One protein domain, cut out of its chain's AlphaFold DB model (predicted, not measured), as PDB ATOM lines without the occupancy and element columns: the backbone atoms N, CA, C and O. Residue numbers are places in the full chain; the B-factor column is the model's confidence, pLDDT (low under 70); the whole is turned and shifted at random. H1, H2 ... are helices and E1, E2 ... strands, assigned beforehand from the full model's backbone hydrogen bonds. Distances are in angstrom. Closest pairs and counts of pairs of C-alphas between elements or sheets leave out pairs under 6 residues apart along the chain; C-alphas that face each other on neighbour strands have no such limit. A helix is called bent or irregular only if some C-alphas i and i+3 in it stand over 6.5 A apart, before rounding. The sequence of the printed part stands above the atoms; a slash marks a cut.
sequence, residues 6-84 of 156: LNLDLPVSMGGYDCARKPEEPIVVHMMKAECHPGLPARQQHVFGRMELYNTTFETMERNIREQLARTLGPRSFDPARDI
ATOM      1  N   LEU A   6      53.160 118.195  61.818       92.94
ATOM      2  CA  LEU A   6      54.316 118.236  62.708       92.94
ATOM      3  C   LEU A   6      55.507 117.701  61.913       92.94
ATOM      4  O   LEU A   6      55.434 116.578  61.417       92.94
ATOM      5  N   ASN A   7      56.579 118.476  61.796       94.00
ATOM      6  CA  ASN A   7      57.808 118.042  61.137       94.00
ATOM      7  C   ASN A   7      59.009 118.372  62.016       94.00
ATOM      8  O   ASN A   7      58.991 119.360  62.748       94.00
ATOM      9  N   LEU A   8      60.050 117.552  61.935       93.38
ATOM     10  CA  LEU A   8      61.352 117.924  62.477       93.38
ATOM     11  C   LEU A   8      61.952 119.032  61.612       93.38
ATOM     12  O   LEU A   8      61.679 119.096  60.410       93.38
ATOM     13  N   ASP A   9      62.738 119.903  62.233       87.56
ATOM     14  CA  ASP A   9      63.451 120.951  61.515       87.56
ATOM     15  C   ASP A   9      64.411 120.372  60.466       87.56
ATOM     16  O   ASP A   9      64.864 119.224  60.556       87.56
ATOM     17  N   LEU A  10      64.705 121.173  59.444       89.06
ATOM     18  CA  LEU A  10      65.660 120.781  58.418       89.06
ATOM     19  C   LEU A  10      67.055 120.641  59.052       89.06
ATOM     20  O   LEU A  10      67.443 121.486  59.860       89.06
ATOM     21  N   PRO A  11      67.849 119.618  58.684       90.88
ATOM     22  CA  PRO A  11      69.164 119.377  59.276       90.88
ATOM     23  C   PRO A  11      70.213 120.363  58.729       90.88
ATOM     24  O   PRO A  11      71.125 119.992  57.989       90.88
ATOM     25  N   VAL A  12      70.067 121.645  59.065       91.81
ATOM     26  CA  VAL A  12      70.943 122.740  58.631       91.81
ATOM     27  C   VAL A  12      71.853 123.144  59.785       91.81
ATOM     28  O   VAL A  12      71.383 123.446  60.875       91.81
ATOM     29  N   SER A  13      73.165 123.166  59.546       93.00
ATOM     30  CA  SER A  13      74.162 123.676  60.500       93.00
ATOM     31  C   SER A  13      74.817 124.928  59.913       93.00
ATOM     32  O   SER A  13      75.291 124.896  58.776       93.00
ATOM     33  N   MET A  14      74.798 126.050  60.637       93.44
ATOM     34  CA  MET A  14      75.275 127.348  60.141       93.44
ATOM     35  C   MET A  14      75.652 128.283  61.295       93.44
ATOM     36  O   MET A  14      74.952 128.349  62.298       93.44
ATOM     37  N   GLY A  15      76.738 129.049  61.142       90.38
ATOM     38  CA  GLY A  15      77.049 130.175  62.037       90.38
ATOM     39  C   GLY A  15      77.257 129.807  63.512       90.38
ATOM     40  O   GLY A  15      77.003 130.639  64.376       90.38
ATOM     41  N   GLY A  16      77.695 128.578  63.804       90.44
ATOM     42  CA  GLY A  16      77.870 128.072  65.172       90.44
ATOM     43  C   GLY A  16      76.660 127.322  65.744       90.44
ATOM     44  O   GLY A  16      76.732 126.863  66.878       90.44
ATOM     45  N   TYR A  17      75.577 127.171  64.976       87.69
ATOM     46  CA  TYR A  17      74.491 126.232  65.265       87.69
ATOM     47  C   TYR A  17      74.733 124.898  64.552       87.69
ATOM     48  O   TYR A  17      74.959 124.881  63.338       87.69
ATOM     49  N   ASP A  18      74.629 123.797  65.297       91.00
ATOM     50  CA  ASP A  18      74.658 122.430  64.780       91.00
ATOM     51  C   ASP A  18      73.276 121.788  64.932       91.00
ATOM     52  O   ASP A  18      72.695 121.781  66.017       91.00
ATOM     53  N   CYS A  19      72.750 121.227  63.841       92.75
ATOM     54  CA  CYS A  19      71.483 120.498  63.881       92.75
ATOM     55  C   CYS A  19      71.617 119.175  64.652       92.75
ATOM     56  O   CYS A  19      72.678 118.540  64.629       92.75
ATOM     57  N   ALA A  20      70.519 118.727  65.269       93.88
ATOM     58  CA  ALA A  20      70.450 117.435  65.944       93.88
ATOM     59  C   ALA A  20      70.701 116.268  64.969       93.88
ATOM     60  O   ALA A  20      70.150 116.212  63.868       93.88
ATOM     61  N   ARG A  21      71.531 115.315  65.394       91.75
ATOM     62  CA  ARG A  21      71.954 114.127  64.635       91.75
ATOM     63  C   ARG A  21      71.568 112.818  65.310       91.75
ATOM     64  O   ARG A  21      71.658 111.770  64.672       91.75
ATOM     65  N   LYS A  22      71.179 112.858  66.585       93.25
ATOM     66  CA  LYS A  22      70.819 111.673  67.369       93.25
ATOM     67  C   LYS A  22      69.439 111.824  68.012       93.25
ATOM     68  O   LYS A  22      69.053 112.947  68.324       93.25
ATOM     69  N   PRO A  23      68.702 110.723  68.250       88.69
ATOM     70  CA  PRO A  23      67.375 110.774  68.868       88.69
ATOM     71  C   PRO A  23      67.339 111.399  70.268       88.69
ATOM     72  O   PRO A  23      66.293 111.877  70.691       88.69
ATOM     73  N   GLU A  24      68.456 111.370  70.997       90.12
ATOM     74  CA  GLU A  24      68.560 111.902  72.359       90.12
ATOM     75  C   GLU A  24      68.847 113.413  72.390       90.12
ATOM     76  O   GLU A  24      68.793 114.031  73.453       90.12
ATOM     77  N   GLU A  25      69.180 114.011  71.245       92.62
ATOM     78  CA  GLU A  25      69.466 115.439  71.134       92.62
ATOM     79  C   GLU A  25      68.159 116.238  70.983       92.62
ATOM     80  O   GLU A  25      67.240 115.806  70.281       92.62
ATOM     81  N   PRO A  26      68.046 117.418  71.622       91.50
ATOM     82  CA  PRO A  26      66.874 118.266  71.461       91.50
ATOM     83  C   PRO A  26      66.768 118.748  70.013       91.50
ATOM     84  O   PRO A  26      67.760 119.141  69.400       91.50
ATOM     85  N   ILE A  27      65.551 118.758  69.475       93.38
ATOM     86  CA  ILE A  27      65.285 119.146  68.090       93.38
ATOM     87  C   ILE A  27      64.114 120.118  68.011       93.38
ATOM     88  O   ILE A  27      63.134 120.010  68.752       93.38
ATOM     89  N   VAL A  28      64.212 121.075  67.088       93.38
ATOM     90  CA  VAL A  28      63.109 121.982  66.773       93.38
ATOM     91  C   VAL A  28      62.019 121.208  66.032       93.38
ATOM     92  O   VAL A  28      62.283 120.460  65.089       93.38
ATOM     93  N   VAL A  29      60.774 121.404  66.462       94.94
ATOM     94  CA  VAL A  29      59.587 120.885  65.780       94.94
ATOM     95  C   VAL A  29      58.879 122.046  65.101       94.94
ATOM     96  O   VAL A  29      58.474 123.010  65.748       94.94
ATOM     97  N   HIS A  30      58.699 121.932  63.790       95.50
ATOM     98  CA  HIS A  30      57.929 122.872  62.998       95.50
ATOM     99  C   HIS A  30      56.466 122.423  62.910       95.50
ATOM    100  O   HIS A  30      56.155 121.294  62.511       95.50
ATOM    101  N   MET A  31      55.556 123.331  63.263       96.00
ATOM    102  CA  MET A  31      54.110 123.131  63.207       96.00
ATOM    103  C   MET A  31      53.489 124.270  62.404       96.00
ATOM    104  O   MET A  31      53.735 125.436  62.697       96.00
ATOM    105  N   MET A  32      52.674 123.935  61.403       93.44
ATOM    106  CA  MET A  32      52.026 124.920  60.534       93.44
ATOM    107  C   MET A  32      50.508 124.886  60.715       93.44
ATOM    108  O   MET A  32      49.895 123.823  60.862       93.44
ATOM    109  N   LYS A  33      49.902 126.070  60.678       91.69
ATOM    110  CA  LYS A  33      48.465 126.278  60.519       91.69
ATOM    111  C   LYS A  33      48.279 127.354  59.454       91.69
ATOM    112  O   LYS A  33      49.012 128.335  59.434       91.69
ATOM    113  N   ALA A  34      47.327 127.117  58.563       90.31
ATOM    114  CA  ALA A  34      46.787 128.134  57.680       90.31
ATOM    115  C   ALA A  34      45.344 128.363  58.122       90.31
ATOM    116  O   ALA A  34      44.525 127.441  58.074       90.31
ATOM    117  N   GLU A  35      45.041 129.553  58.628       89.19
ATOM    118  CA  GLU A  35      43.687 129.921  59.013       89.19
ATOM    119  C   GLU A  35      42.819 130.055  57.761       89.19
ATOM    120  O   GLU A  35      43.015 130.932  56.919       89.19
ATOM    121  N   CYS A  36      41.833 129.172  57.638       84.38
ATOM    122  CA  CYS A  36      40.813 129.235  56.608       84.38
ATOM    123  C   CYS A  36      39.453 128.889  57.213       84.38
ATOM    124  O   CYS A  36      39.359 128.194  58.225       84.38
ATOM    125  N   HIS A  37      38.388 129.366  56.571       89.94
ATOM    126  CA  HIS A  37      37.007 129.094  56.969       89.94
ATOM    127  C   HIS A  37      36.283 128.377  55.824       89.94
ATOM    128  O   HIS A  37      35.567 129.024  55.051       89.94
ATOM    129  N   PRO A  38      36.487 127.054  55.665       88.06
ATOM    130  CA  PRO A  38      35.884 126.292  54.581       88.06
ATOM    131  C   PRO A  38      34.365 126.473  54.524       88.06
ATOM    132  O   PRO A  38      33.696 126.541  55.553       88.06
ATOM    133  N   GLY A  39      33.823 126.536  53.309       91.62
ATOM    134  CA  GLY A  39      32.400 126.797  53.063       91.62
ATOM    135  C   GLY A  39      32.080 128.249  52.697       91.62
ATOM    136  O   GLY A  39      30.988 128.513  52.204       91.62
ATOM    137  N   LEU A  40      33.029 129.177  52.858       91.56
ATOM    138  CA  LEU A  40      32.921 130.546  52.342       91.56
ATOM    139  C   LEU A  40      33.673 130.711  51.006       91.56
ATOM    140  O   LEU A  40      34.602 129.949  50.725       91.56
ATOM    141  N   PRO A  41      33.348 131.727  50.188       90.06
ATOM    142  CA  PRO A  41      34.190 132.148  49.067       90.06
ATOM    143  C   PRO A  41      35.642 132.418  49.495       90.06
ATOM    144  O   PRO A  41      35.873 132.987  50.562       90.06
ATOM    145  N   ALA A  42      36.623 132.072  48.652       87.88
ATOM    146  CA  ALA A  42      38.055 132.106  48.988       87.88
ATOM    147  C   ALA A  42      38.522 133.432  49.622       87.88
ATOM    148  O   ALA A  42      39.130 133.439  50.692       87.88
ATOM    149  N   ARG A  43      38.147 134.575  49.033       88.25
ATOM    150  CA  ARG A  43      38.482 135.903  49.576       88.25
ATOM    151  C   ARG A  43      37.918 136.134  50.980       88.25
ATOM    152  O   ARG A  43      38.584 136.740  51.814       88.25
ATOM    153  N   GLN A  44      36.708 135.646  51.258       91.88
ATOM    154  CA  GLN A  44      36.128 135.734  52.598       91.88
ATOM    155  C   GLN A  44      36.893 134.842  53.577       91.88
ATOM    156  O   GLN A  44      37.182 135.292  54.682       91.88
ATOM    157  N   GLN A  45      37.303 133.636  53.166       92.44
ATOM    158  CA  GLN A  45      38.142 132.771  54.003       92.44
ATOM    159  C   GLN A  45      39.437 133.468  54.423       92.44
ATOM    160  O   GLN A  45      39.782 133.414  55.598       92.44
ATOM    161  N   HIS A  46      40.110 134.169  53.502       89.94
ATOM    162  CA  HIS A  46      41.321 134.934  53.816       89.94
ATOM    163  C   HIS A  46      41.051 136.056  54.823       89.94
ATOM    164  O   HIS A  46      41.819 136.240  55.763       89.94
ATOM    165  N   VAL A  47      39.952 136.805  54.657       91.44
ATOM    166  CA  VAL A  47      39.585 137.887  55.585       91.44
ATOM    167  C   VAL A  47      39.316 137.341  56.984       91.44
ATOM    168  O   VAL A  47      39.859 137.872  57.951       91.44
ATOM    169  N   PHE A  48      38.510 136.284  57.101       94.50
ATOM    170  CA  PHE A  48      38.200 135.691  58.399       94.50
ATOM    171  C   PHE A  48      39.426 135.028  59.029       94.50
ATOM    172  O   PHE A  48      39.706 135.294  60.194       94.50
ATOM    173  N   GLY A  49      40.215 134.282  58.251       93.56
ATOM    174  CA  GLY A  49      41.421 133.622  58.747       93.56
ATOM    175  C   GLY A  49      42.473 134.621  59.230       93.56
ATOM    176  O   GLY A  49      43.050 134.463  60.303       93.56
ATOM    177  N   ARG A  50      42.634 135.738  58.513       92.81
ATOM    178  CA  ARG A  50      43.457 136.865  58.958       92.81
ATOM    179  C   ARG A  50      43.002 137.421  60.304       92.81
ATOM    180  O   ARG A  50      43.838 137.680  61.167       92.81
ATOM    181  N   MET A  51      41.697 137.628  60.483       93.94
ATOM    182  CA  MET A  51      41.154 138.138  61.744       93.94
ATOM    183  C   MET A  51      41.264 137.110  62.875       93.94
ATOM    184  O   MET A  51      41.532 137.506  64.008       93.94
ATOM    185  N   GLU A  52      41.103 135.814  62.593       94.25
ATOM    186  CA  GLU A  52      41.368 134.735  63.553       94.25
ATOM    187  C   GLU A  52      42.824 134.802  64.024       94.25
ATOM    188  O   GLU A  52      43.074 134.908  65.226       94.25
ATOM    189  N   LEU A  53      43.784 134.827  63.096       93.44
ATOM    190  CA  LEU A  53      45.208 134.856  63.424       93.44
ATOM    191  C   LEU A  53      45.610 136.125  64.191       93.44
ATOM    192  O   LEU A  53      46.401 136.055  65.133       93.44
ATOM    193  N   TYR A  54      45.052 137.280  63.811       91.94
ATOM    194  CA  TYR A  54      45.327 138.564  64.461       91.94
ATOM    195  C   TYR A  54      44.814 138.613  65.907       91.94
ATOM    196  O   TYR A  54      45.501 139.125  66.788       91.94
ATOM    197  N   ASN A  55      43.623 138.060  66.160       94.50
ATOM    198  CA  ASN A  55      42.987 138.102  67.480       94.50
ATOM    199  C   ASN A  55      43.367 136.929  68.391       94.50
ATOM    200  O   ASN A  55      43.144 136.996  69.600       94.50
ATOM    201  N   THR A  56      43.921 135.845  67.845       95.81
ATOM    202  CA  THR A  56      44.316 134.690  68.654       95.81
ATOM    203  C   THR A  56      45.522 135.047  69.523       95.81
ATOM    204  O   THR A  56      46.564 135.500  69.039       95.81
ATOM    205  N   THR A  57      45.379 134.831  70.831       97.00
ATOM    206  CA  THR A  57      46.438 135.117  71.801       97.00
ATOM    207  C   THR A  57      47.530 134.051  71.764       97.00
ATOM    208  O   THR A  57      47.285 132.901  71.380       97.00
ATOM    209  N   PHE A  58      48.734 134.412  72.209       97.12
ATOM    210  CA  PHE A  58      49.836 133.460  72.310       97.12
ATOM    211  C   PHE A  58      49.481 132.280  73.225       97.12
ATOM    212  O   PHE A  58      49.727 131.140  72.859       97.12
ATOM    213  N   GLU A  59      48.817 132.521  74.356       98.25
ATOM    214  CA  GLU A  59      48.436 131.487  75.330       98.25
ATOM    215  C   GLU A  59      47.482 130.461  74.714       98.25
ATOM    216  O   GLU A  59      47.529 129.269  75.022       98.25
ATOM    217  N   THR A  60      46.606 130.913  73.812       98.00
ATOM    218  CA  THR A  60      45.726 130.011  73.065       98.00
ATOM    219  C   THR A  60      46.529 129.147  72.097       98.00
ATOM    220  O   THR A  60      46.274 127.946  72.003       98.00
ATOM    221  N   MET A  61      47.514 129.720  71.406       97.00
ATOM    222  CA  MET A  61      48.393 128.971  70.503       97.00
ATOM    223  C   MET A  61      49.264 127.979  71.281       97.00
ATOM    224  O   MET A  61      49.280 126.798  70.947       97.00
ATOM    225  N   GLU A  62      49.907 128.422  72.362       97.88
ATOM    226  CA  GLU A  62      50.720 127.592  73.253       97.88
ATOM    227  C   GLU A  62      49.925 126.397  73.786       97.88
ATOM    228  O   GLU A  62      50.392 125.259  73.693       97.88
ATOM    229  N   ARG A  63      48.707 126.625  74.295       98.12
ATOM    230  CA  ARG A  63      47.840 125.543  74.774       98.12
ATOM    231  C   ARG A  63      47.575 124.517  73.672       98.12
ATOM    232  O   ARG A  63      47.785 123.328  73.892       98.12
ATOM    233  N   ASN A  64      47.192 124.967  72.478       97.56
ATOM    234  CA  ASN A  64      46.932 124.075  71.346       97.56
ATOM    235  C   ASN A  64      48.185 123.306  70.888       97.56
ATOM    236  O   ASN A  64      48.078 122.133  70.527       97.56
ATOM    237  N   ILE A  65      49.370 123.932  70.911       97.44
ATOM    238  CA  ILE A  65      50.656 123.275  70.613       97.44
ATOM    239  C   ILE A  65      50.903 122.144  71.614       97.44
ATOM    240  O   ILE A  65      51.097 120.993  71.215       97.44
ATOM    241  N   ARG A  66      50.842 122.458  72.913       97.75
ATOM    242  CA  ARG A  66      51.090 121.501  74.000       97.75
ATOM    243  C   ARG A  66      50.095 120.346  73.967       97.75
ATOM    244  O   ARG A  66      50.512 119.193  74.009       97.75
ATOM    245  N   GLU A  67      48.801 120.635  73.837       97.19
ATOM    246  CA  GLU A  67      47.744 119.618  73.769       97.19
ATOM    247  C   GLU A  67      47.897 118.702  72.552       97.19
ATOM    248  O   GLU A  67      47.754 117.483  72.664       97.19
ATOM    249  N   GLN A  68      48.202 119.265  71.381       96.81
ATOM    250  CA  GLN A  68      48.385 118.469  70.173       96.81
ATOM    251  C   GLN A  68      49.615 117.562  70.282       96.81
ATOM    252  O   GLN A  68      49.506 116.372  69.987       96.81
ATOM    253  N   LEU A  69      50.751 118.079  70.762       96.19
ATOM    254  CA  LEU A  69      51.952 117.274  70.997       96.19
ATOM    255  C   LEU A  69      51.714 116.186  72.052       96.19
ATOM    256  O   LEU A  69      52.086 115.038  71.824       96.19
ATOM    257  N   ALA A  70      51.023 116.502  73.152       96.06
ATOM    258  CA  ALA A  70      50.659 115.528  74.183       96.06
ATOM    259  C   ALA A  70      49.832 114.374  73.609       96.06
ATOM    260  O   ALA A  70      50.091 113.208  73.886       96.06
ATOM    261  N   ARG A  71      48.839 114.680  72.770       94.62
ATOM    262  CA  ARG A  71      47.989 113.652  72.160       94.62
ATOM    263  C   ARG A  71      48.740 112.799  71.143       94.62
ATOM    264  O   ARG A  71      48.462 111.609  71.041       94.62
ATOM    265  N   THR A  72      49.663 113.397  70.394       93.81
ATOM    266  CA  THR A  72      50.410 112.696  69.342       93.81
ATOM    267  C   THR A  72      51.578 111.877  69.897       93.81
ATOM    268  O   THR A  72      51.834 110.779  69.406       93.81
ATOM    269  N   LEU A  73      52.283 112.381  70.914       92.81
ATOM    270  CA  LEU A  73      53.532 111.804  71.428       92.81
ATOM    271  C   LEU A  73      53.417 111.257  72.858       92.81
ATOM    272  O   LEU A  73      54.255 110.457  73.268       92.81
ATOM    273  N   GLY A  74      52.383 111.629  73.615       87.25
ATOM    274  CA  GLY A  74      52.194 111.239  75.018       87.25
ATOM    275  C   GLY A  74      52.200 109.730  75.283       87.25
ATOM    276  O   GLY A  74      52.870 109.305  76.224       87.25
ATOM    277  N   PRO A  75      51.587 108.874  74.434       90.25
ATOM    278  CA  PRO A  75      51.702 107.419  74.579       90.25
ATOM    279  C   PRO A  75      53.147 106.889  74.535       90.25
ATOM    280  O   PRO A  75      53.386 105.738  74.888       90.25
ATOM    281  N   ARG A  76      54.111 107.708  74.092       76.56
ATOM    282  CA  ARG A  76      55.540 107.394  73.967       76.56
ATOM    283  C   ARG A  76      56.412 108.144  74.979       76.56
ATOM    284  O   ARG A  76      57.579 108.381  74.695       76.56
ATOM    285  N   SER A  77      55.870 108.481  76.154       87.19
ATOM    286  CA  SER A  77      56.557 109.143  77.286       87.19
ATOM    287  C   SER A  77      56.866 110.641  77.149       87.19
ATOM    288  O   SER A  77      57.603 111.185  77.974       87.19
ATOM    289  N   PHE A  78      56.263 111.315  76.165       93.88
ATOM    290  CA  PHE A  78      56.366 112.766  76.019       93.88
ATOM    291  C   PHE A  78      55.469 113.497  77.025       93.88
ATOM    292  O   PHE A  78      54.253 113.293  77.045       93.88
ATOM    293  N   ASP A  79      56.065 114.388  77.810       95.81
ATOM    294  CA  ASP A  79      55.382 115.319  78.702       95.81
ATOM    295  C   ASP A  79      55.639 116.755  78.217       95.81
ATOM    296  O   ASP A  79      56.754 117.259  78.367       95.81
ATOM    297  N   PRO A  80      54.629 117.467  77.679       96.31
ATOM    298  CA  PRO A  80      54.807 118.835  77.203       96.31
ATOM    299  C   PRO A  80      55.337 119.801  78.267       96.31
ATOM    300  O   PRO A  80      55.975 120.786  77.905       96.31
ATOM    301  N   ALA A  81      55.046 119.580  79.555       96.12
ATOM    302  CA  ALA A  81      55.491 120.463  80.632       96.12
ATOM    303  C   ALA A  81      56.992 120.317  80.917       96.12
ATOM    304  O   ALA A  81      57.637 121.288  81.306       96.12
ATOM    305  N   ARG A  82      57.541 119.117  80.702       95.69
ATOM    306  CA  ARG A  82      58.955 118.794  80.922       95.69
ATOM    307  C   ARG A  82      59.792 118.922  79.649       95.69
ATOM    308  O   ARG A  82      60.908 119.426  79.703       95.69
ATOM    309  N   ASP A  83      59.260 118.458  78.522       96.06
ATOM    310  CA  ASP A  83      60.034 118.189  77.306       96.06
ATOM    311  C   ASP A  83      60.048 119.374  76.323       96.06
ATOM    312  O   ASP A  83      60.904 119.439  75.444       96.06
ATOM    313  N   ILE A  84      59.142 120.351  76.470       97.12
ATOM    314  CA  ILE A  84      59.157 121.584  75.667       97.12
ATOM    315  C   ILE A  84      59.949 122.660  76.404       97.12
ATOM    316  O   ILE A  84      59.475 123.232  77.384       97.12
TER     317      ILE A  84
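AT A GLANCE: This is residues 6 to 84 of the 156 residues of an uncharacterized protein of Acidobacteria bacterium (UniProt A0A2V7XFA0). A two-strand hairpin, E1 and E2, with a long loop at one end, makes one arm of a loose, open V; H2 with the short H3 beside it makes the other arm, and H1 lies at the joint. Residues 13 to 18 of the loop stick out, as do residues 54 to 60, of which 58 to 60 belong to H2. The printed part has 79 residues, with two named strands followed by three named helices; the sheet is antiparallel, in the order E1 - E2, and the class is mostly helix. The whole is loose, with a radius of gyration of the C-alphas of 16.6 A and spans of 46 by 33 by 21 A.

IN THESE COORDINATES: E1 is residues 6 to 8, 7.0 A long, from C-alpha 6 at (54.316, 118.236, 62.708). E2 is residues 29 to 32, 10.0 A. H1 is residues 42 to 55, 20.1 A. H2 is residues 58 to 76, 26.7 A. H3 is residues 80 to 83, 5.3 A, ending at C-alpha 83, (60.034, 118.189, 77.306).

HOW THE PARTS SIT: E1 and E2 form an antiparallel hairpin, their directions at 143 degrees; N 7 and O 30 are 2.9 A apart, within hydrogen-bond range. E2 and H2 are only just apart, their closest C-alphas at 8.2 A. H2 has a kink of 36 degrees near residue 70 and is irregular, C-alphas 72 and 75 being 7.5 A apart. H2 touches H3 with residues 66 to 70 alone; the closest C-alphas are those of Arg 66 and Pro 80, 5.6 A. H1 touches no helix. Every O i to N i+4 pair is within hydrogen-bond range in H1, 13 of 15 in H2, and H3 is too short for such a pair.

THE WHOLE: The two farthest C-alphas, of Gly 16 and Gly 39, are 47.1 A apart. The link from E1 to E2 is long, 20 residues. The printed part has no cut, and no printed residue is under 70 in pLDDT.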